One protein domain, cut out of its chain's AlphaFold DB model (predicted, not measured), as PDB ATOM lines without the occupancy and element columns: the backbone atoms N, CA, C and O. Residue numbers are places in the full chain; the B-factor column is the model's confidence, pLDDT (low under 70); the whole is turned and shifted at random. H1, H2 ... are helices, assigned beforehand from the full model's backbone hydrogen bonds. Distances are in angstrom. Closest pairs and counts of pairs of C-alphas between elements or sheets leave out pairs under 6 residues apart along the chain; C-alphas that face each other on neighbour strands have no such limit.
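This is residues 5 to 147 of the 169 residues of an uncharacterized protein of Pseudoalteromonas rubra (UniProt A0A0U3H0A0). The longest helix, H2, crosses H7, the core helix of a crossed packing in which H5 and H4 also cross H7, nearer its first residue. H1 packs across H3 toward one end of the longest axis, and H6 packs on H5 toward the other. The printed part has 143 residues with seven named helices, H1 to H7 in chain order, and no named strand; the class is all helix. It is compact, with a radius of gyration of the C-alphas of 15.0 A, and spans 43 by 39 by 22 A.

H2, residues 30 to 46, is 25.0 A long and begins at C-alpha 30 (27.928, 29.545, -30.799). H7, residues 130 to 145, is 21.1 A long, has a kink of 28 degrees near residue 137 and ends at C-alpha 145 (36.671, 15.919, -40.055). H3 is residues 54 to 65, 16.5 A, and H5 is residues 98 to 108, 15.0 A. H1, residues 5 to 14, 14.5 A, begins at C-alpha 5 (26.415, 15.274, -57.159). H6 is residues 118 to 126, 12.3 A, and H4 is residues 69 to 74, 8.9 A.

Residues 31 to 38 of H2 touch residues 139 to 144 of H7, the hub, at a steep tilt of 62 degrees; their closest C-alphas, of Gln 35 and Cys 140, are 4.8 A apart. H5 touches residues 132 to 136 of H7, with the C-alphas of Cys 101 and Met 132 closest at 5.3 A. H4 touches residues 130 to 134 of H7 about perpendicular at 88 degrees, closest at the C-alphas of Trp 72 and Pro 130, 5.6 A. H3 and H7 only just touch, with 3 pairs of C-alphas within 8 A, the closest those of Tyr 65 and Lys 134 at 7.7 A. H1 touches residues 57 to 61 of H3 about perpendicular at 88 degrees; the C-alphas of Lys 6 and Val 60 are closest, at 5.5 A. H6 touches H5, closest at the C-alphas of Val 102 and Tyr 124, 6.2 A. H1 and H6 are apart. Every O i to N i+4 pair is within hydrogen-bond range in H1, H3, H4, H5 and H6, against 11 of 13 in H2 and 10 of 12 in H7.

The two C-alphas farthest apart, those of Gly 49 and Glu 119, are 44.8 A apart. The printed part has no cut. The links H1 to H2, with 15 residues, and H4 to H5, with 23 residues, are long. The mean pLDDT of the printed part is 82.8; residues 24 to 28, 40 to 51 and 115 to 116 are under 70.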
ATOM      1  N   LYS A   5      26.145  16.059 -58.375       84.81
ATOM      2  CA  LYS A   5      26.415  15.274 -57.159       84.81
ATOM      3  C   LYS A   5      27.261  16.047 -56.140       84.81
ATOM      4  O   LYS A   5      27.013  15.948 -54.943       84.81
ATOM      5  N   LYS A   6      28.255  16.811 -56.604       88.62
ATOM      6  CA  LYS A   6      29.115  17.622 -55.734       88.62
ATOM      7  C   LYS A   6      28.322  18.775 -55.116       88.62
ATOM      8  O   LYS A   6      28.469  19.020 -53.924       88.62
ATOM      9  N   LEU A   7      27.455  19.427 -55.902       87.62
ATOM     10  CA  LEU A   7      26.534  20.464 -55.415       87.62
ATOM     11  C   LEU A   7      25.616  19.928 -54.321       87.62
ATOM     12  O   LEU A   7      25.422  20.575 -53.301       87.62
ATOM     13  N   GLU A   8      25.083  18.727 -54.515       86.56
ATOM     14  CA  GLU A   8      24.204  18.111 -53.532       86.56
ATOM     15  C   GLU A   8      24.926  17.830 -52.207       86.56
ATOM     16  O   GLU A   8      24.400  18.158 -51.148       86.56
ATOM     17  N   ILE A   9      26.149  17.291 -52.257       87.44
ATOM     18  CA  ILE A   9      26.953  17.007 -51.057       87.44
ATOM     19  C   ILE A   9      27.249  18.281 -50.258       87.44
ATOM     20  O   ILE A   9      27.075  18.289 -49.042       87.44
ATOM     21  N   ILE A  10      27.697  19.355 -50.915       88.56
ATOM     22  CA  ILE A  10      28.011  20.601 -50.202       88.56
ATOM     23  C   ILE A  10      26.750  21.288 -49.679       88.56
ATOM     24  O   ILE A  10      26.765  21.818 -48.573       88.56
ATOM     25  N   TYR A  11      25.638  21.219 -50.414       86.19
ATOM     26  CA  TYR A  11      24.367  21.765 -49.946       86.19
ATOM     27  C   TYR A  11      23.884  21.056 -48.677       86.19
ATOM     28  O   TYR A  11      23.441  21.713 -47.742       86.19
ATOM     29  N   TRP A  12      24.063  19.734 -48.590       83.56
ATOM     30  CA  TRP A  12      23.798  18.969 -47.367       83.56
ATOM     31  C   TRP A  12      24.590  19.467 -46.154       83.56
ATOM     32  O   TRP A  12      24.046  19.505 -45.056       83.56
ATOM     33  N   VAL A  13      25.844  19.879 -46.349       86.38
ATOM     34  CA  VAL A  13      26.661  20.484 -45.285       86.38
ATOM     35  C   VAL A  13      26.132  21.859 -44.894       86.38
ATOM     36  O   VAL A  13      26.027  22.165 -43.715       86.38
ATOM     37  N   ILE A  14      25.769  22.691 -45.870       88.62
ATOM     38  CA  ILE A  14      25.248  24.043 -45.621       88.62
ATOM     39  C   ILE A  14      23.919  23.988 -44.853       88.62
ATOM     40  O   ILE A  14      23.698  24.796 -43.955       88.62
ATOM     41  N   LEU A  15      23.070  22.994 -45.135       83.88
ATOM     42  CA  LEU A  15      21.822  22.756 -44.402       83.88
ATOM     43  C   LEU A  15      22.025  22.453 -42.908       83.88
ATOM     44  O   LEU A  15      21.066  22.603 -42.157       83.88
ATOM     45  N   ALA A  16      23.229  22.065 -42.472       83.50
ATOM     46  CA  ALA A  16      23.546  21.905 -41.049       83.50
ATOM     47  C   ALA A  16      23.554  23.227 -40.276       83.50
ATOM     48  O   ALA A  16      23.388  23.249 -39.061       83.50
ATOM     49  N   PHE A  17      23.733  24.334 -40.993       87.56
ATOM     50  CA  PHE A  17      23.838  25.671 -40.423       87.56
ATOM     51  C   PHE A  17      22.626  26.544 -40.757       87.56
ATOM     52  O   PHE A  17      22.535  27.679 -40.289       87.56
ATOM     53  N   ARG A  18      21.696  26.026 -41.569       82.38
ATOM     54  CA  ARG A  18      20.411  26.674 -41.838       82.38
ATOM     55  C   ARG A  18      19.564  26.629 -40.567       82.38
ATOM     56  O   ARG A  18      19.615  25.649 -39.831       82.38
ATOM     57  N   ASP A  19      18.821  27.698 -40.302       71.19
ATOM     58  CA  ASP A  19      17.961  27.846 -39.119       71.19
ATOM     59  C   ASP A  19      18.712  27.781 -37.771       71.19
ATOM     60  O   ASP A  19      18.099  27.632 -36.709       71.19
ATOM     61  N   TYR A  20      20.046  27.912 -37.788       79.44
ATOM     62  CA  TYR A  20      20.842  27.948 -36.569       79.44
ATOM     63  C   TYR A  20      20.425  29.138 -35.697       79.44
ATOM     64  O   TYR A  20      20.417  30.294 -36.131       79.44
ATOM     65  N   TYR A  21      20.145  28.855 -34.429       73.56
ATOM     66  CA  TYR A  21      19.825  29.860 -33.428       73.56
ATOM     67  C   TYR A  21      20.612  29.597 -32.148       73.56
ATOM     68  O   TYR A  21      20.850  28.453 -31.765       73.56
ATOM     69  N   VAL A  22      20.982  30.676 -31.461       70.94
ATOM     70  CA  VAL A  22      21.600  30.608 -30.134       70.94
ATOM     71  C   VAL A  22      20.481  30.698 -29.090       70.94
ATOM     72  O   VAL A  22      19.787  31.721 -29.042       70.94
ATOM     73  N   PRO A  23      20.256  29.667 -28.256       70.38
ATOM     74  CA  PRO A  23      19.303  29.749 -27.155       70.38
ATOM     75  C   PRO A  23      19.726  30.838 -26.161       70.38
ATOM     76  O   PRO A  23      20.896  30.942 -25.802       70.38
ATOM     77  N   GLY A  24      18.773  31.634 -25.667       64.12
ATOM     78  CA  GLY A  24      19.068  32.787 -24.801       64.12
ATOM     79  C   GLY A  24      19.722  32.460 -23.448       64.12
ATOM     80  O   GLY A  24      20.250  33.364 -22.807       64.12
ATOM     81  N   GLU A  25      19.699  31.196 -23.021       64.31
ATOM     82  CA  GLU A  25      20.295  30.709 -21.765       64.31
ATOM     83  C   GLU A  25      21.485  29.759 -21.999       64.31
ATOM     84  O   GLU A  25      21.873  29.017 -21.100       64.31
ATOM     85  N   CYS A  26      22.064  29.741 -23.204       61.81
ATOM     86  CA  CYS A  26      23.163  28.835 -23.522       61.81
ATOM     87  C   CYS A  26      24.484  29.280 -22.865       61.81
ATOM     88  O   CYS A  26      24.916  30.424 -23.026       61.81
ATOM     89  N   GLU A  27      25.118  28.371 -22.117       62.28
ATOM     90  CA  GLU A  27      26.465  28.563 -21.554       62.28
ATOM     91  C   GLU A  27      27.575  28.203 -22.556       62.28
ATOM     92  O   GLU A  27      28.717  28.640 -22.393       62.28
ATOM     93  N   GLU A  28      27.244  27.430 -23.593       65.69
ATOM     94  CA  GLU A  28      28.149  27.078 -24.683       65.69
ATOM     95  C   GLU A  28      28.254  28.215 -25.695       65.69
ATOM     96  O   GLU A  28      27.341  29.024 -25.886       65.69
ATOM     97  N   THR A  29      29.412  28.303 -26.339       74.88
ATOM     98  CA  THR A  29      29.629  29.327 -27.350       74.88
ATOM     99  C   THR A  29      28.982  28.910 -28.674       74.88
ATOM    100  O   THR A  29      28.928  27.712 -28.972       74.88
ATOM    101  N   PRO A  30      28.496  29.862 -29.493       74.56
ATOM    102  CA  PRO A  30      27.928  29.545 -30.799       74.56
ATOM    103  C   PRO A  30      28.794  28.614 -31.670       74.56
ATOM    104  O   PRO A  30      28.275  27.686 -32.287       74.56
ATOM    105  N   MET A  31      30.117  28.799 -31.672       80.69
ATOM    106  CA  MET A  31      31.078  27.934 -32.363       80.69
ATOM    107  C   MET A  31      31.056  26.501 -31.834       80.69
ATOM    108  O   MET A  31      31.029  25.576 -32.643       80.69
ATOM    109  N   GLY A  32      31.051  26.310 -30.509       79.06
ATOM    110  CA  GLY A  32      30.975  24.981 -29.898       79.06
ATOM    111  C   GLY A  32      29.708  24.249 -30.330       79.06
ATOM    112  O   GLY A  32      29.781  23.148 -30.866       79.06
ATOM    113  N   MET A  33      28.559  24.924 -30.247       80.56
ATOM    114  CA  MET A  33      27.277  24.366 -30.686       80.56
ATOM    115  C   MET A  33      27.257  24.015 -32.184       80.56
ATOM    116  O   MET A  33      26.680  23.005 -32.577       80.56
ATOM    117  N   MET A  34      27.862  24.841 -33.047       84.50
ATOM    118  CA  MET A  34      27.948  24.556 -34.488       84.50
ATOM    119  C   MET A  34      28.884  23.383 -34.796       84.50
ATOM    120  O   MET A  34      28.616  22.620 -35.724       84.50
ATOM    121  N   GLN A  35      29.980  23.249 -34.046       82.12
ATOM    122  CA  GLN A  35      30.911  22.130 -34.170       82.12
ATOM    123  C   GLN A  35      30.288  20.821 -33.682       82.12
ATOM    124  O   GLN A  35      30.511  19.796 -34.306       82.12
ATOM    125  N   GLU A  36      29.469  20.843 -32.632       78.25
ATOM    126  CA  GLU A  36      28.732  19.656 -32.183       78.25
ATOM    127  C   GLU A  36      27.578  19.306 -33.129       78.25
ATOM    128  O   GLU A  36      27.380  18.142 -33.476       78.25
ATOM    129  N   GLY A  37      26.851  20.309 -33.632       73.88
ATOM    130  CA  GLY A  37      25.741  20.099 -34.563       73.88
ATOM    131  C   GLY A  37      26.155  19.411 -35.868       73.88
ATOM    132  O   GLY A  37      25.351  18.692 -36.467       73.88
ATOM    133  N   ILE A  38      27.412  19.565 -36.307       75.12
ATOM    134  CA  ILE A  38      27.897  18.869 -37.502       75.12
ATOM    135  C   ILE A  38      27.979  17.354 -37.288       75.12
ATOM    136  O   ILE A  38      27.741  16.612 -38.238       75.12
ATOM    137  N   ASP A  39      28.233  16.878 -36.064       70.12
ATOM    138  CA  ASP A  39      28.356  15.448 -35.773       70.12
ATOM    139  C   ASP A  39      27.020  14.729 -35.984       70.12
ATOM    140  O   ASP A  39      27.000  13.628 -36.536       70.12
ATOM    141  N   ASP A  40      25.893  15.364 -35.651       69.00
ATOM    142  CA  ASP A  40      24.553  14.822 -35.912       69.00
ATOM    143  C   ASP A  40      24.246  14.754 -37.417       69.00
ATOM    144  O   ASP A  40      23.713  13.755 -37.917       69.00
ATOM    145  N   TYR A  41      24.647  15.775 -38.180       69.44
ATOM    146  CA  TYR A  41      24.512  15.765 -39.640       69.44
ATOM    147  C   TYR A  41      25.429  14.717 -40.289       69.44
ATOM    148  O   TYR A  41      25.026  14.048 -41.244       69.44
ATOM    149  N   LEU A  42      26.635  14.517 -39.753       65.94
ATOM    150  CA  LEU A  42      27.617  13.536 -40.223       65.94
ATOM    151  C   LEU A  42      27.278  12.098 -39.817       65.94
ATOM    152  O   LEU A  42      27.552  11.174 -40.584       65.94
ATOM    153  N   GLN A  43      26.599  11.877 -38.691       62.44
ATOM    154  CA  GLN A  43      25.979  10.581 -38.395       62.44
ATOM    155  C   GLN A  43      24.981  10.185 -39.498       62.44
ATOM    156  O   GLN A  43      24.903   9.009 -39.859       62.44
ATOM    157  N   GLY A  44      24.299  11.162 -40.108       59.97
ATOM    158  CA  GLY A  44      23.482  10.974 -41.313       59.97
ATOM    159  C   GLY A  44      24.273  10.618 -42.585       59.97
ATOM    160  O   GLY A  44      23.714   9.999 -43.495       59.97
ATOM    161  N   PHE A  45      25.568  10.949 -42.656       63.41
ATOM    162  CA  PHE A  45      26.465  10.504 -43.731       63.41
ATOM    163  C   PHE A  45      26.886   9.034 -43.564       63.41
ATOM    164  O   PHE A  45      26.975   8.325 -44.568       63.41
ATOM    165  N   ASP A  46      27.132   8.559 -42.336       55.84
ATOM    166  CA  ASP A  46      27.807   7.266 -42.105       55.84
ATOM    167  C   ASP A  46      26.882   6.115 -41.635       55.84
ATOM    168  O   ASP A  46      27.124   4.946 -41.948       55.84
ATOM    169  N   ILE A  47      25.764   6.383 -40.946       43.47
ATOM    170  CA  ILE A  47      24.940   5.317 -40.342       43.47
ATOM    171  C   ILE A  47      23.766   4.936 -41.271       43.47
ATOM    172  O   ILE A  47      22.874   5.733 -41.533       43.47
ATOM    173  N   GLN A  48      23.746   3.663 -41.714       42.12
ATOM    174  CA  GLN A  48      22.737   2.952 -42.548       42.12
ATOM    175  C   GLN A  48      22.957   2.878 -44.075       42.12
ATOM    176  O   GLN A  48      22.042   2.499 -44.807       42.12
ATOM    177  N   GLY A  49      24.159   3.156 -44.585       49.56
ATOM    178  CA  GLY A  49      24.373   3.242 -46.038       49.56
ATOM    179  C   GLY A  49      23.955   4.609 -46.579       49.56
ATOM    180  O   GLY A  49      23.241   4.697 -47.578       49.56
ATOM    181  N   GLY A  50      24.385   5.658 -45.869       56.25
ATOM    182  CA  GLY A  50      24.129   7.054 -46.195       56.25
ATOM    183  C   GLY A  50      24.505   7.403 -47.634       56.25
ATOM    184  O   GLY A  50      25.316   6.749 -48.294       56.25
ATOM    185  N   ARG A  51      23.858   8.443 -48.157       63.22
ATOM    186  CA  ARG A  51      23.889   8.795 -49.584       63.22
ATOM    187  C   ARG A  51      25.297   9.143 -50.105       63.22
ATOM    188  O   ARG A  51      25.533   9.018 -51.310       63.22
ATOM    189  N   TYR A  52      26.221   9.542 -49.221       71.38
ATOM    190  CA  TYR A  52      27.589   9.977 -49.537       71.38
ATOM    191  C   TYR A  52      28.582   9.580 -48.439       71.38
ATOM    192  O   TYR A  52      28.204   9.468 -47.281       71.38
ATOM    193  N   ARG A  53      29.865   9.420 -48.785       78.12
ATOM    194  CA  ARG A  53      30.939   9.096 -47.828       78.12
ATOM    195  C   ARG A  53      31.715  10.349 -47.418       78.12
ATOM    196  O   ARG A  53      31.857  11.267 -48.225       78.12
ATOM    197  N   VAL A  54      32.360  10.333 -46.247       81.56
ATOM    198  CA  VAL A  54      33.288  11.401 -45.803       81.56
ATOM    199  C   VAL A  54      34.396  11.672 -46.835       81.56
ATOM    200  O   VAL A  54      34.758  12.820 -47.085       81.56
ATOM    201  N   ALA A  55      34.894  10.630 -47.511       82.56
ATOM    202  CA  ALA A  55      35.864  10.783 -48.597       82.56
ATOM    203  C   ALA A  55      35.303  11.560 -49.806       82.56
ATOM    204  O   ALA A  55      36.031  12.342 -50.414       82.56
ATOM    205  N   ASP A  56      34.016  11.377 -50.130       86.62
ATOM    206  CA  ASP A  56      33.354  12.124 -51.205       86.62
ATOM    207  C   ASP A  56      33.183  13.599 -50.788       86.62
ATOM    208  O   ASP A  56      33.428  14.501 -51.588       86.62
ATOM    209  N   LEU A  57      32.848  13.857 -49.517       87.81
ATOM    210  CA  LEU A  57      32.773  15.211 -48.958       87.81
ATOM    211  C   LEU A  57      34.124  15.937 -49.009       87.81
ATOM    212  O   LEU A  57      34.176  17.103 -49.398       87.81
ATOM    213  N   LYS A  58      35.229  15.253 -48.695       91.56
ATOM    214  CA  LYS A  58      36.577  15.833 -48.786       91.56
ATOM    215  C   LYS A  58      36.878  16.376 -50.184       91.56
ATOM    216  O   LYS A  58      37.324  17.512 -50.325       91.56
ATOM    217  N   GLU A  59      36.624  15.572 -51.219       92.12
ATOM    218  CA  GLU A  59      36.846  15.975 -52.613       92.12
ATOM    219  C   GLU A  59      35.968  17.174 -52.997       92.12
ATOM    220  O   GLU A  59      36.426  18.101 -53.667       92.12
ATOM    221  N   VAL A  60      34.713  17.173 -52.545       92.69
ATOM    222  CA  VAL A  60      33.757  18.258 -52.786       92.69
ATOM    223  C   VAL A  60      34.211  19.561 -52.139       92.69
ATOM    224  O   VAL A  60      34.210  20.585 -52.820       92.69
ATOM    225  N   LEU A  61      34.640  19.532 -50.875       93.88
ATOM    226  CA  LEU A  61      35.159  20.712 -50.185       93.88
ATOM    227  C   LEU A  61      36.401  21.248 -50.904       93.88
ATOM    228  O   LEU A  61      36.437  22.424 -51.248       93.88
ATOM    229  N   LEU A  62      37.368  20.391 -51.245       94.75
ATOM    230  CA  LEU A  62      38.546  20.806 -52.018       94.75
ATOM    231  C   LEU A  62      38.158  21.500 -53.332       94.75
ATOM    232  O   LEU A  62      38.689  22.562 -53.652       94.75
ATOM    233  N   CYS A  63      37.195  20.938 -54.067       93.81
ATOM    234  CA  CYS A  63      36.682  21.545 -55.293       93.81
ATOM    235  C   CYS A  63      35.984  22.892 -55.028       93.81
ATOM    236  O   CYS A  63      36.135  23.826 -55.817       93.81
ATOM    237  N   ALA A  64      35.202  23.008 -53.951       94.00
ATOM    238  CA  ALA A  64      34.444  24.215 -53.624       94.00
ATOM    239  C   ALA A  64      35.355  25.381 -53.227       94.00
ATOM    240  O   ALA A  64      35.161  26.498 -53.702       94.00
ATOM    241  N   TYR A  65      36.389  25.133 -52.419       94.38
ATOM    242  CA  TYR A  65      37.348  26.171 -52.015       94.38
ATOM    243  C   TYR A  65      38.266  26.629 -53.154       94.38
ATOM    244  O   TYR A  65      38.803  27.729 -53.096       94.38
ATOM    245  N   GLN A  66      38.415  25.818 -54.201       92.75
ATOM    246  CA  GLN A  66      39.107  26.198 -55.437       92.75
ATOM    247  C   GLN A  66      38.183  26.857 -56.473       92.75
ATOM    248  O   GLN A  66      38.658  27.304 -57.518       92.75
ATOM    249  N   SER A  67      36.871  26.880 -56.225       91.56
ATOM    250  CA  SER A  67      35.891  27.511 -57.109       91.56
ATOM    251  C   SER A  67      35.777  29.013 -56.845       91.56
ATOM    252  O   SER A  67      36.209  29.521 -55.810       91.56
ATOM    253  N   ASP A  68      35.166  29.716 -57.797       89.94
ATOM    254  CA  ASP A  68      34.889  31.150 -57.709       89.94
ATOM    255  C   ASP A  68      33.990  31.492 -56.500       89.94
ATOM    256  O   ASP A  68      33.166  30.675 -56.073       89.94
ATOM    257  N   ILE A  69      34.127  32.711 -55.969       91.00
ATOM    258  CA  ILE A  69      33.252  33.268 -54.932       91.00
ATOM    259  C   ILE A  69      31.778  33.257 -55.365       91.00
ATOM    260  O   ILE A  69      30.907  33.073 -54.518       91.00
ATOM    261  N   GLU A  70      31.494  33.337 -56.672       92.94
ATOM    262  CA  GLU A  70      30.141  33.210 -57.228       92.94
ATOM    263  C   GLU A  70      29.437  31.920 -56.759       92.94
ATOM    264  O   GLU A  70      28.266  31.942 -56.381       92.94
ATOM    265  N   LEU A  71      30.149  30.783 -56.719       92.19
ATOM    266  CA  LEU A  71      29.579  29.518 -56.238       92.19
ATOM    267  C   LEU A  71      29.110  29.639 -54.782       92.19
ATOM    268  O   LEU A  71      28.055  29.118 -54.422       92.19
ATOM    269  N   TRP A  72      29.888  30.338 -53.961       93.94
ATOM    270  CA  TRP A  72      29.609  30.510 -52.543       93.94
ATOM    271  C   TRP A  72      28.463  31.484 -52.286       93.94
ATOM    272  O   TRP A  72      27.667  31.254 -51.379       93.94
ATOM    273  N   TRP A  73      28.309  32.510 -53.126       93.50
ATOM    274  CA  TRP A  73      27.106  33.341 -53.129       93.50
ATOM    275  C   TRP A  73      25.844  32.523 -53.412       93.50
ATOM    276  O   TRP A  73      24.837  32.681 -52.722       93.50
ATOM    277  N   ARG A  74      25.903  31.605 -54.386       93.12
ATOM    278  CA  ARG A  74      24.751  30.778 -54.791       93.12
ATOM    279  C   ARG A  74      24.264  29.825 -53.707       93.12
ATOM    280  O   ARG A  74      23.091  29.466 -53.715       93.12
ATOM    281  N   PHE A  75      25.133  29.414 -52.788       91.88
ATOM    282  CA  PHE A  75      24.769  28.505 -51.700       91.88
ATOM    283  C   PHE A  75      23.757  29.077 -50.715       91.88
ATOM    284  O   PHE A  75      23.051  28.308 -50.068       91.88
ATOM    285  N   ASN A  76      23.669  30.399 -50.645       91.00
ATOM    286  CA  ASN A  76      22.728  31.099 -49.794       91.00
ATOM    287  C   ASN A  76      21.691  31.899 -50.610       91.00
ATOM    288  O   ASN A  76      20.941  32.692 -50.058       91.00
ATOM    289  N   CYS A  77      21.617  31.701 -51.931       90.25
ATOM    290  CA  CYS A  77      20.544  32.279 -52.739       90.25
ATOM    291  C   CYS A  77      19.234  31.499 -52.565       90.25
ATOM    292  O   CYS A  77      19.244  30.268 -52.568       90.25
ATOM    293  N   CYS A  78      18.100  32.206 -52.593       83.19
ATOM    294  CA  CYS A  78      16.759  31.598 -52.637       83.19
ATOM    295  C   CYS A  78      16.549  30.690 -53.862       83.19
ATOM    296  O   CYS A  78      15.723  29.776 -53.881       83.19
ATOM    297  N   ASN A  79      17.328  30.932 -54.918       86.88
ATOM    298  CA  ASN A  79      17.418  30.091 -56.094       86.88
ATOM    299  C   ASN A  79      18.882  29.967 -56.517       86.88
ATOM    300  O   ASN A  79      19.512  30.958 -56.880       86.88
ATOM    301  N   PHE A  80      19.405  28.741 -56.575       87.00
ATOM    302  CA  PHE A  80      20.780  28.484 -57.014       87.00
ATOM    303  C   PHE A  80      21.076  29.034 -58.424       87.00
ATOM    304  O   PHE A  80      22.207  29.404 -58.727       87.00
ATOM    305  N   ASN A  81      20.054  29.130 -59.284       89.25
ATOM    306  CA  ASN A  81      20.141  29.686 -60.638       89.25
ATOM    307  C   ASN A  81      19.790  31.184 -60.704       89.25
ATOM    308  O   ASN A  81      19.461  31.686 -61.784       89.25
ATOM    309  N   ALA A  82      19.821  31.902 -59.575       89.75
ATOM    310  CA  ALA A  82      19.629  33.346 -59.545       89.75
ATOM    311  C   ALA A  82      20.577  34.050 -60.526       89.75
ATOM    312  O   ALA A  82      21.710  33.609 -60.775       89.75
ATOM    313  N   LYS A  83      20.077  35.136 -61.115       89.44
ATOM    314  CA  LYS A  83      20.878  36.018 -61.963       89.44
ATOM    315  C   LYS A  83      21.582  37.052 -61.078       89.44
ATOM    316  O   LYS A  83      20.986  37.445 -60.080       89.44
ATOM    317  N   PRO A  84      22.791  37.504 -61.451       88.44
ATOM    318  CA  PRO A  84      23.468  38.584 -60.746       88.44
ATOM    319  C   PRO A  84      22.629  39.878 -60.682       88.44
ATOM    320  O   PRO A  84      21.810  40.099 -61.585       88.44
ATOM    321  N   PRO A  85      22.871  40.748 -59.686       90.38
ATOM    322  CA  PRO A  85      23.879  40.596 -58.626       90.38
ATOM    323  C   PRO A  85      23.463  39.565 -57.566       90.38
ATOM    324  O   PRO A  85      22.348  39.602 -57.051       90.38
ATOM    325  N   LEU A  86      24.344  38.612 -57.240       91.38
ATOM    326  CA  LEU A  86      23.947  37.487 -56.385       91.38
ATOM    327  C   LEU A  86      23.766  37.897 -54.923       91.38
ATOM    328  O   LEU A  86      22.926  37.314 -54.240       91.38
ATOM    329  N   HIS A  87      24.486  38.921 -54.463       88.75
ATOM    330  CA  HIS A  87      24.347  39.465 -53.111       88.75
ATOM    331  C   HIS A  87      22.950  40.050 -52.826       88.75
ATOM    332  O   HIS A  87      22.554  40.118 -51.670       88.75
ATOM    333  N   GLU A  88      22.177  40.416 -53.856       88.50
ATOM    334  CA  GLU A  88      20.784  40.875 -53.712       88.50
ATOM    335  C   GLU A  88      19.766  39.721 -53.775       88.50
ATOM    336  O   GLU A  88      18.597  39.899 -53.442       88.50
ATOM    337  N   ALA A  89      20.189  38.529 -54.212       89.94
ATOM    338  CA  ALA A  89      19.339  37.349 -54.393       89.94
ATOM    339  C   ALA A  89      19.474  36.323 -53.250       89.94
ATOM    340  O   ALA A  89      19.205  35.132 -53.443       89.94
ATOM    341  N   GLN A  90      19.959  36.765 -52.092       90.50
ATOM    342  CA  GLN A  90      20.166  35.928 -50.912       90.50
ATOM    343  C   GLN A  90      18.825  35.531 -50.267       90.50
ATOM    344  O   GLN A  90      17.818  36.211 -50.450       90.50
ATOM    345  N   GLU A  91      18.807  34.402 -49.556       86.50
ATOM    346  CA  GLU A  91      17.690  33.996 -48.689       86.50
ATOM    347  C   GLU A  91      17.413  35.066 -47.622       86.50
ATOM    348  O   GLU A  91      18.291  35.862 -47.287       86.50
ATOM    349  N   GLU A  92      16.209  35.080 -47.055       81.38
ATOM    350  CA  GLU A  92      15.911  35.944 -45.906       81.38
ATOM    351  C   GLU A  92      16.753  35.537 -44.679       81.38
ATOM    352  O   GLU A  92      17.142  34.375 -44.530       81.38
ATOM    353  N   ASP A  93      17.047  36.495 -43.794       70.62
ATOM    354  CA  ASP A  93      17.950  36.326 -42.640       70.62
ATOM    355  C   ASP A  93      17.614  35.136 -41.728       70.62
ATOM    356  O   ASP A  93      18.504  34.573 -41.086       70.62
ATOM    357  N   ASP A  94      16.330  34.801 -41.614       70.25
ATOM    358  CA  ASP A  94      15.800  33.718 -40.785       70.25
ATOM    359  C   ASP A  94      15.616  32.399 -41.549       70.25
ATOM    360  O   ASP A  94      15.228  31.404 -40.945       70.25
ATOM    361  N   GLN A  95      15.903  32.388 -42.854       76.31
ATOM    362  CA  GLN A  95      15.736  31.238 -43.743       76.31
ATOM    363  C   GLN A  95      17.050  30.780 -44.375       76.31
ATOM    364  O   GLN A  95      17.079  29.697 -44.958       76.31
ATOM    365  N   GLY A  96      18.114  31.580 -44.324       85.00
ATOM    366  CA  GLY A  96      19.419  31.242 -44.888       85.00
ATOM    367  C   GLY A  96      20.473  30.876 -43.843       85.00
ATOM    368  O   GLY A  96      20.182  30.581 -42.684       85.00
ATOM    369  N   VAL A  97      21.736  30.874 -44.270       89.88
ATOM    370  CA  VAL A  97      22.898  30.597 -43.405       89.88
ATOM    371  C   VAL A  97      23.610  31.864 -42.931       89.88
ATOM    372  O   VAL A  97      24.584  31.766 -42.182       89.88
ATOM    373  N   GLN A  98      23.144  33.058 -43.320       89.38
ATOM    374  CA  GLN A  98      23.778  34.331 -42.949       89.38
ATOM    375  C   GLN A  98      23.858  34.494 -41.435       89.38
ATOM    376  O   GLN A  98      24.906  34.877 -40.920       89.38
ATOM    377  N   GLY A  99      22.776  34.163 -40.722       86.88
ATOM    378  CA  GLY A  99      22.733  34.235 -39.264       86.88
ATOM    379  C   GLY A  99      23.857  33.420 -38.623       86.88
ATOM    380  O   GLY A  99      24.643  33.969 -37.853       86.88
ATOM    381  N   ALA A 100      23.987  32.145 -39.003       89.44
ATOM    382  CA  ALA A 100      25.055  31.265 -38.532       89.44
ATOM    383  C   ALA A 100      26.447  31.814 -38.875       89.44
ATOM    384  O   ALA A 100      27.323  31.881 -38.014       89.44
ATOM    385  N   CYS A 101      26.639  32.272 -40.114       92.00
ATOM    386  CA  CYS A 101      27.910  32.827 -40.572       92.00
ATOM    387  C   CYS A 101      28.328  34.050 -39.753       92.00
ATOM    388  O   CYS A 101      29.486  34.162 -39.360       92.00
ATOM    389  N   VAL A 102      27.385  34.948 -39.467       89.19
ATOM    390  CA  VAL A 102      27.626  36.148 -38.665       89.19
ATOM    391  C   VAL A 102      27.922  35.791 -37.213       89.19
ATOM    392  O   VAL A 102      28.881  36.316 -36.650       89.19
ATOM    393  N   PHE A 103      27.142  34.890 -36.610       87.56
ATOM    394  CA  PHE A 103      27.395  34.427 -35.244       87.56
ATOM    395  C   PHE A 103      28.805  33.857 -35.110       87.56
ATOM    396  O   PHE A 103      29.557  34.274 -34.229       87.56
ATOM    397  N   PHE A 104      29.180  32.979 -36.041       90.81
ATOM    398  CA  PHE A 104      30.511  32.398 -36.086       90.81
ATOM    399  C   PHE A 104      31.592  33.467 -36.279       90.81
ATOM    400  O   PHE A 104      32.592  33.465 -35.569       90.81
ATOM    401  N   TRP A 105      31.398  34.405 -37.211       92.00
ATOM    402  CA  TRP A 105      32.363  35.467 -37.506       92.00
ATOM    403  C   TRP A 105      32.659  36.344 -36.284       92.00
ATOM    404  O   TRP A 105      33.820  36.579 -35.947       92.00
ATOM    405  N   VAL A 106      31.607  36.803 -35.602       88.75
ATOM    406  CA  VAL A 106      31.708  37.653 -34.407       88.75
ATOM    407  C   VAL A 106      32.457  36.932 -33.290       88.75
ATOM    408  O   VAL A 106      33.340  37.514 -32.654       88.75
ATOM    409  N   GLU A 107      32.140  35.658 -33.069       88.38
ATOM    410  CA  GLU A 107      32.802  34.860 -32.045       88.38
ATOM    411  C   GLU A 107      34.262  34.551 -32.396       88.38
ATOM    412  O   GLU A 107      35.143  34.759 -31.563       88.38
ATOM    413  N   TYR A 108      34.534  34.114 -33.630       90.56
ATOM    414  CA  TYR A 108      35.871  33.737 -34.093       90.56
ATOM    415  C   TYR A 108      36.883  34.874 -33.918       90.56
ATOM    416  O   TYR A 108      38.020  34.651 -33.499       90.56
ATOM    417  N   PHE A 109      36.467  36.115 -34.185       90.38
ATOM    418  CA  PHE A 109      37.311  37.297 -34.003       90.38
ATOM    419  C   PHE A 109      37.293  37.881 -32.588       90.38
ATOM    420  O   PHE A 109      37.904  38.924 -32.349       90.38
ATOM    421  N   GLY A 110      36.627  37.224 -31.636       82.81
ATOM    422  CA  GLY A 110      36.605  37.650 -30.244       82.81
ATOM    423  C   GLY A 110      35.941  39.009 -30.045       82.81
ATOM    424  O   GLY A 110      36.309  39.738 -29.123       82.81
ATOM    425  N   LEU A 111      34.940  39.352 -30.866       79.75
ATOM    426  CA  LEU A 111      34.175  40.602 -30.765       79.75
ATOM    427  C   LEU A 111      33.173  40.581 -29.589       79.75
ATOM    428  O   LEU A 111      32.127  41.222 -29.604       79.75
ATOM    429  N   GLY A 112      33.494  39.836 -28.531       70.94
ATOM    430  CA  GLY A 112      32.708  39.733 -27.311       70.94
ATOM    431  C   GLY A 112      31.291  39.208 -27.542       70.94
ATOM    432  O   GLY A 112      31.057  38.287 -28.315       70.94
ATOM    433  N   LYS A 113      30.334  39.795 -26.820       70.56
ATOM    434  CA  LYS A 113      28.909  39.439 -26.858       70.56
ATOM    435  C   LYS A 113      28.130  40.281 -27.872       70.56
ATOM    436  O   LYS A 113      26.932  40.473 -27.700       70.56
ATOM    437  N   GLU A 114      28.787  40.810 -28.907       74.75
ATOM    438  CA  GLU A 114      28.124  41.628 -29.934       74.75
ATOM    439  C   GLU A 114      27.028  40.864 -30.677       74.75
ATOM    440  O   GLU A 114      26.040  41.465 -31.078       74.75
ATOM    441  N   PHE A 115      27.115  39.535 -30.750       67.75
ATOM    442  CA  PHE A 115      26.029  38.702 -31.260       67.75
ATOM    443  C   PHE A 115      24.744  38.755 -30.413       67.75
ATOM    444  O   PHE A 115      23.673  38.405 -30.904       67.75
ATOM    445  N   MET A 116      24.831  39.168 -29.143       69.75
ATOM    446  CA  MET A 116      23.664  39.395 -28.283       69.75
ATOM    447  C   MET A 116      23.084  40.806 -28.435       69.75
ATOM    448  O   MET A 116      21.962  41.056 -27.988       69.75
ATOM    449  N   ASP A 117      23.824  41.727 -29.055       79.69
ATOM    450  CA  ASP A 117      23.326  43.044 -29.433       79.69
ATOM    451  C   ASP A 117      22.615  42.930 -30.784       79.69
ATOM    452  O   ASP A 117      23.226  42.672 -31.820       79.69
ATOM    453  N   ARG A 118      21.290  43.109 -30.773       75.94
ATOM    454  CA  ARG A 118      20.464  42.959 -31.975       75.94
ATOM    455  C   ARG A 118      20.805  43.975 -33.062       75.94
ATOM    456  O   ARG A 118      20.689  43.628 -34.233       75.94
ATOM    457  N   GLU A 119      21.194  45.197 -32.700       81.25
ATOM    458  CA  GLU A 119      21.510  46.243 -33.679       81.25
ATOM    459  C   GLU A 119      22.846  45.943 -34.361       81.25
ATOM    460  O   GLU A 119      22.934  45.974 -35.587       81.25
ATOM    461  N   LYS A 120      23.860  45.547 -33.583       79.88
ATOM    462  CA  LYS A 120      25.150  45.118 -34.143       79.88
ATOM    463  C   LYS A 120      25.026  43.852 -34.976       79.88
ATOM    464  O   LYS A 120      25.609  43.763 -36.053       79.88
ATOM    465  N   LEU A 121      24.253  42.877 -34.504       78.88
ATOM    466  CA  LEU A 121      24.020  41.643 -35.242       78.88
ATOM    467  C   LEU A 121      23.344  41.919 -36.593       78.88
ATOM    468  O   LEU A 121      23.740  41.315 -37.587       78.88
ATOM    469  N   ALA A 122      22.378  42.842 -36.643       81.56
ATOM    470  CA  ALA A 122      21.765  43.280 -37.894       81.56
ATOM    471  C   ALA A 122      22.791  43.940 -38.835       81.56
ATOM    472  O   ALA A 122      22.855  43.576 -40.005       81.56
ATOM    473  N   GLU A 123      23.672  44.807 -38.323       84.25
ATOM    474  CA  GLU A 123      24.735  45.428 -39.131       84.25
ATOM    475  C   GLU A 123      25.683  44.390 -39.758       84.25
ATOM    476  O   GLU A 123      26.101  44.535 -40.908       84.25
ATOM    477  N   TYR A 124      26.034  43.332 -39.023       82.81
ATOM    478  CA  TYR A 124      26.861  42.254 -39.571       82.81
ATOM    479  C   TYR A 124      26.116  41.393 -40.596       82.81
ATOM    480  O   TYR A 124      26.743  40.926 -41.548       82.81
ATOM    481  N   ARG A 125      24.800  41.200 -40.435       83.12
ATOM    482  CA  ARG A 125      23.959  40.475 -41.404       83.12
ATOM    483  C   ARG A 125      23.833  41.223 -42.722       83.12
ATOM    484  O   ARG A 125      24.075  40.619 -43.762       83.12
ATOM    485  N   ASP A 126      23.617  42.536 -42.675       83.75
ATOM    486  CA  ASP A 126      23.617  43.402 -43.865       83.75
ATOM    487  C   ASP A 126      24.958  43.356 -44.622       83.75
ATOM    488  O   ASP A 126      25.030  43.637 -45.818       83.75
ATOM    489  N   LYS A 127      26.041  42.986 -43.926       86.88
ATOM    490  CA  LYS A 127      27.395  42.839 -44.475       86.88
ATOM    491  C   LYS A 127      27.774  41.391 -44.785       86.88
ATOM    492  O   LYS A 127      28.956  41.144 -45.058       86.88
ATOM    493  N   TYR A 128      26.828  40.448 -44.750       90.81
ATOM    494  CA  TYR A 128      27.097  39.044 -45.048       90.81
ATOM    495  C   TYR A 128      27.879  38.905 -46.356       90.81
ATOM    496  O   TYR A 128      27.514  39.460 -47.390       90.81
ATOM    497  N   HIS A 129      28.958  38.134 -46.300       93.75
ATOM    498  CA  HIS A 129      29.805  37.844 -47.445       93.75
ATOM    499  C   HIS A 129      30.205  36.365 -47.414       93.75
ATOM    500  O   HIS A 129      30.429  35.831 -46.322       93.75
ATOM    501  N   PRO A 130      30.384  35.683 -48.562       94.38
ATOM    502  CA  PRO A 130      30.654  34.251 -48.557       94.38
ATOM    503  C   PRO A 130      31.998  33.853 -47.934       94.38
ATOM    504  O   PRO A 130      32.199  32.684 -47.622       94.38
ATOM    505  N   GLU A 131      32.906  34.799 -47.683       94.75
ATOM    506  CA  GLU A 131      34.096  34.545 -46.852       94.75
ATOM    507  C   GLU A 131      33.738  34.163 -45.407       94.75
ATOM    508  O   GLU A 131      34.436  33.349 -44.803       94.75
ATOM    509  N   MET A 132      32.617  34.663 -44.874       95.00
ATOM    510  CA  MET A 132      32.098  34.238 -43.572       95.00
ATOM    511  C   MET A 132      31.630  32.777 -43.617       95.00
ATOM    512  O   MET A 132      31.975  31.991 -42.737       95.00
ATOM    513  N   LEU A 133      30.918  32.385 -44.682       95.00
ATOM    514  CA  LEU A 133      30.484  31.000 -44.897       95.00
ATOM    515  C   LEU A 133      31.676  30.056 -45.097       95.00
ATOM    516  O   LEU A 133      31.716  28.974 -44.514       95.00
ATOM    517  N   LYS A 134      32.679  30.467 -45.880       95.75
ATOM    518  CA  LYS A 134      33.925  29.708 -46.047       95.75
ATOM    519  C   LYS A 134      34.656  29.514 -44.723       95.75
ATOM    520  O   LYS A 134      35.194  28.431 -44.498       95.75
ATOM    521  N   LEU A 135      34.691  30.528 -43.859       95.69
ATOM    522  CA  LEU A 135      35.316  30.408 -42.544       95.69
ATOM    523  C   LEU A 135      34.554  29.413 -41.664       95.69
ATOM    524  O   LEU A 135      35.164  28.492 -41.120       95.69
ATOM    525  N   LEU A 136      33.227  29.541 -41.605       94.69
ATOM    526  CA  LEU A 136      32.356  28.633 -40.860       94.69
ATOM    527  C   LEU A 136      32.532  27.182 -41.328       94.69
ATOM    528  O   LEU A 136      32.809  26.302 -40.517       94.69
ATOM    529  N   VAL A 137      32.460  26.914 -42.637       94.50
ATOM    530  CA  VAL A 137      32.639  25.554 -43.183       94.50
ATOM    531  C   VAL A 137      34.051  25.028 -42.908       94.50
ATOM    532  O   VAL A 137      34.230  23.844 -42.620       94.50
ATOM    533  N   LYS A 138      35.072  25.888 -42.932       94.56
ATOM    534  CA  LYS A 138      36.440  25.468 -42.625       94.56
ATOM    535  C   LYS A 138      36.535  25.006 -41.169       94.56
ATOM    536  O   LYS A 138      36.968  23.884 -40.919       94.56
ATOM    537  N   CYS A 139      36.109  25.836 -40.229       92.75
ATOM    538  CA  CYS A 139      36.286  25.568 -38.806       92.75
ATOM    539  C   CYS A 139      35.318  24.517 -38.249       92.75
ATOM    540  O   CYS A 139      35.705  23.748 -37.372       92.75
ATOM    541  N   CYS A 140      34.080  24.471 -38.745       91.50
ATOM    542  CA  CYS A 140      33.053  23.558 -38.239       91.50
ATOM    543  C   CYS A 140      32.979  22.235 -39.004       91.50
ATOM    544  O   CYS A 140      32.406  21.287 -38.491       91.50
ATOM    545  N   VAL A 141      33.539  22.141 -40.215       91.12
ATOM    546  CA  VAL A 141      33.446  20.916 -41.032       91.12
ATOM    547  C   VAL A 141      34.827  20.367 -41.343       91.12
ATOM    548  O   VAL A 141      35.142  19.241 -40.969       91.12
ATOM    549  N   TRP A 142      35.676  21.146 -42.018       93.25
ATOM    550  CA  TRP A 142      36.981  20.647 -42.453       93.25
ATOM    551  C   TRP A 142      37.906  20.330 -41.275       93.25
ATOM    552  O   TRP A 142      38.482  19.248 -41.241       93.25
ATOM    553  N   ASP A 143      38.040  21.243 -40.310       91.81
ATOM    554  CA  ASP A 143      38.950  21.058 -39.170       91.81
ATOM    555  C   ASP A 143      38.502  19.957 -38.209       91.81
ATOM    556  O   ASP A 143      39.347  19.307 -37.593       91.81
ATOM    557  N   VAL A 144      37.192  19.720 -38.126       87.81
ATOM    558  CA  VAL A 144      36.603  18.638 -37.329       87.81
ATOM    559  C   VAL A 144      36.846  17.284 -38.003       87.81
ATOM    560  O   VAL A 144      37.319  16.346 -37.365       87.81
ATOM    561  N   LEU A 145      36.583  17.181 -39.310       86.88
ATOM    562  CA  LEU A 145      36.671  15.919 -40.055       86.88
ATOM    563  C   LEU A 145      38.090  15.524 -40.471       86.88
ATOM    564  O   LEU A 145      38.394  14.335 -40.591       86.88
ATOM    565  N   PHE A 146      38.947  16.505 -40.738       90.50
ATOM    566  CA  PHE A 146      40.301  16.313 -41.260       90.50
ATOM    567  C   PHE A 146      41.325  17.040 -40.373       90.50
ATOM    568  O   PHE A 146      42.055  17.918 -40.847       90.50
ATOM    569  N   PRO A 147      41.392  16.704 -39.071       90.12
ATOM    570  CA  PRO A 147      42.206  17.440 -38.114       90.12
ATOM    571  C   PRO A 147      43.687  17.418 -38.505       90.12
ATOM    572  O   PRO A 147      44.280  16.366 -38.752       90.12
TER     573      PRO A 147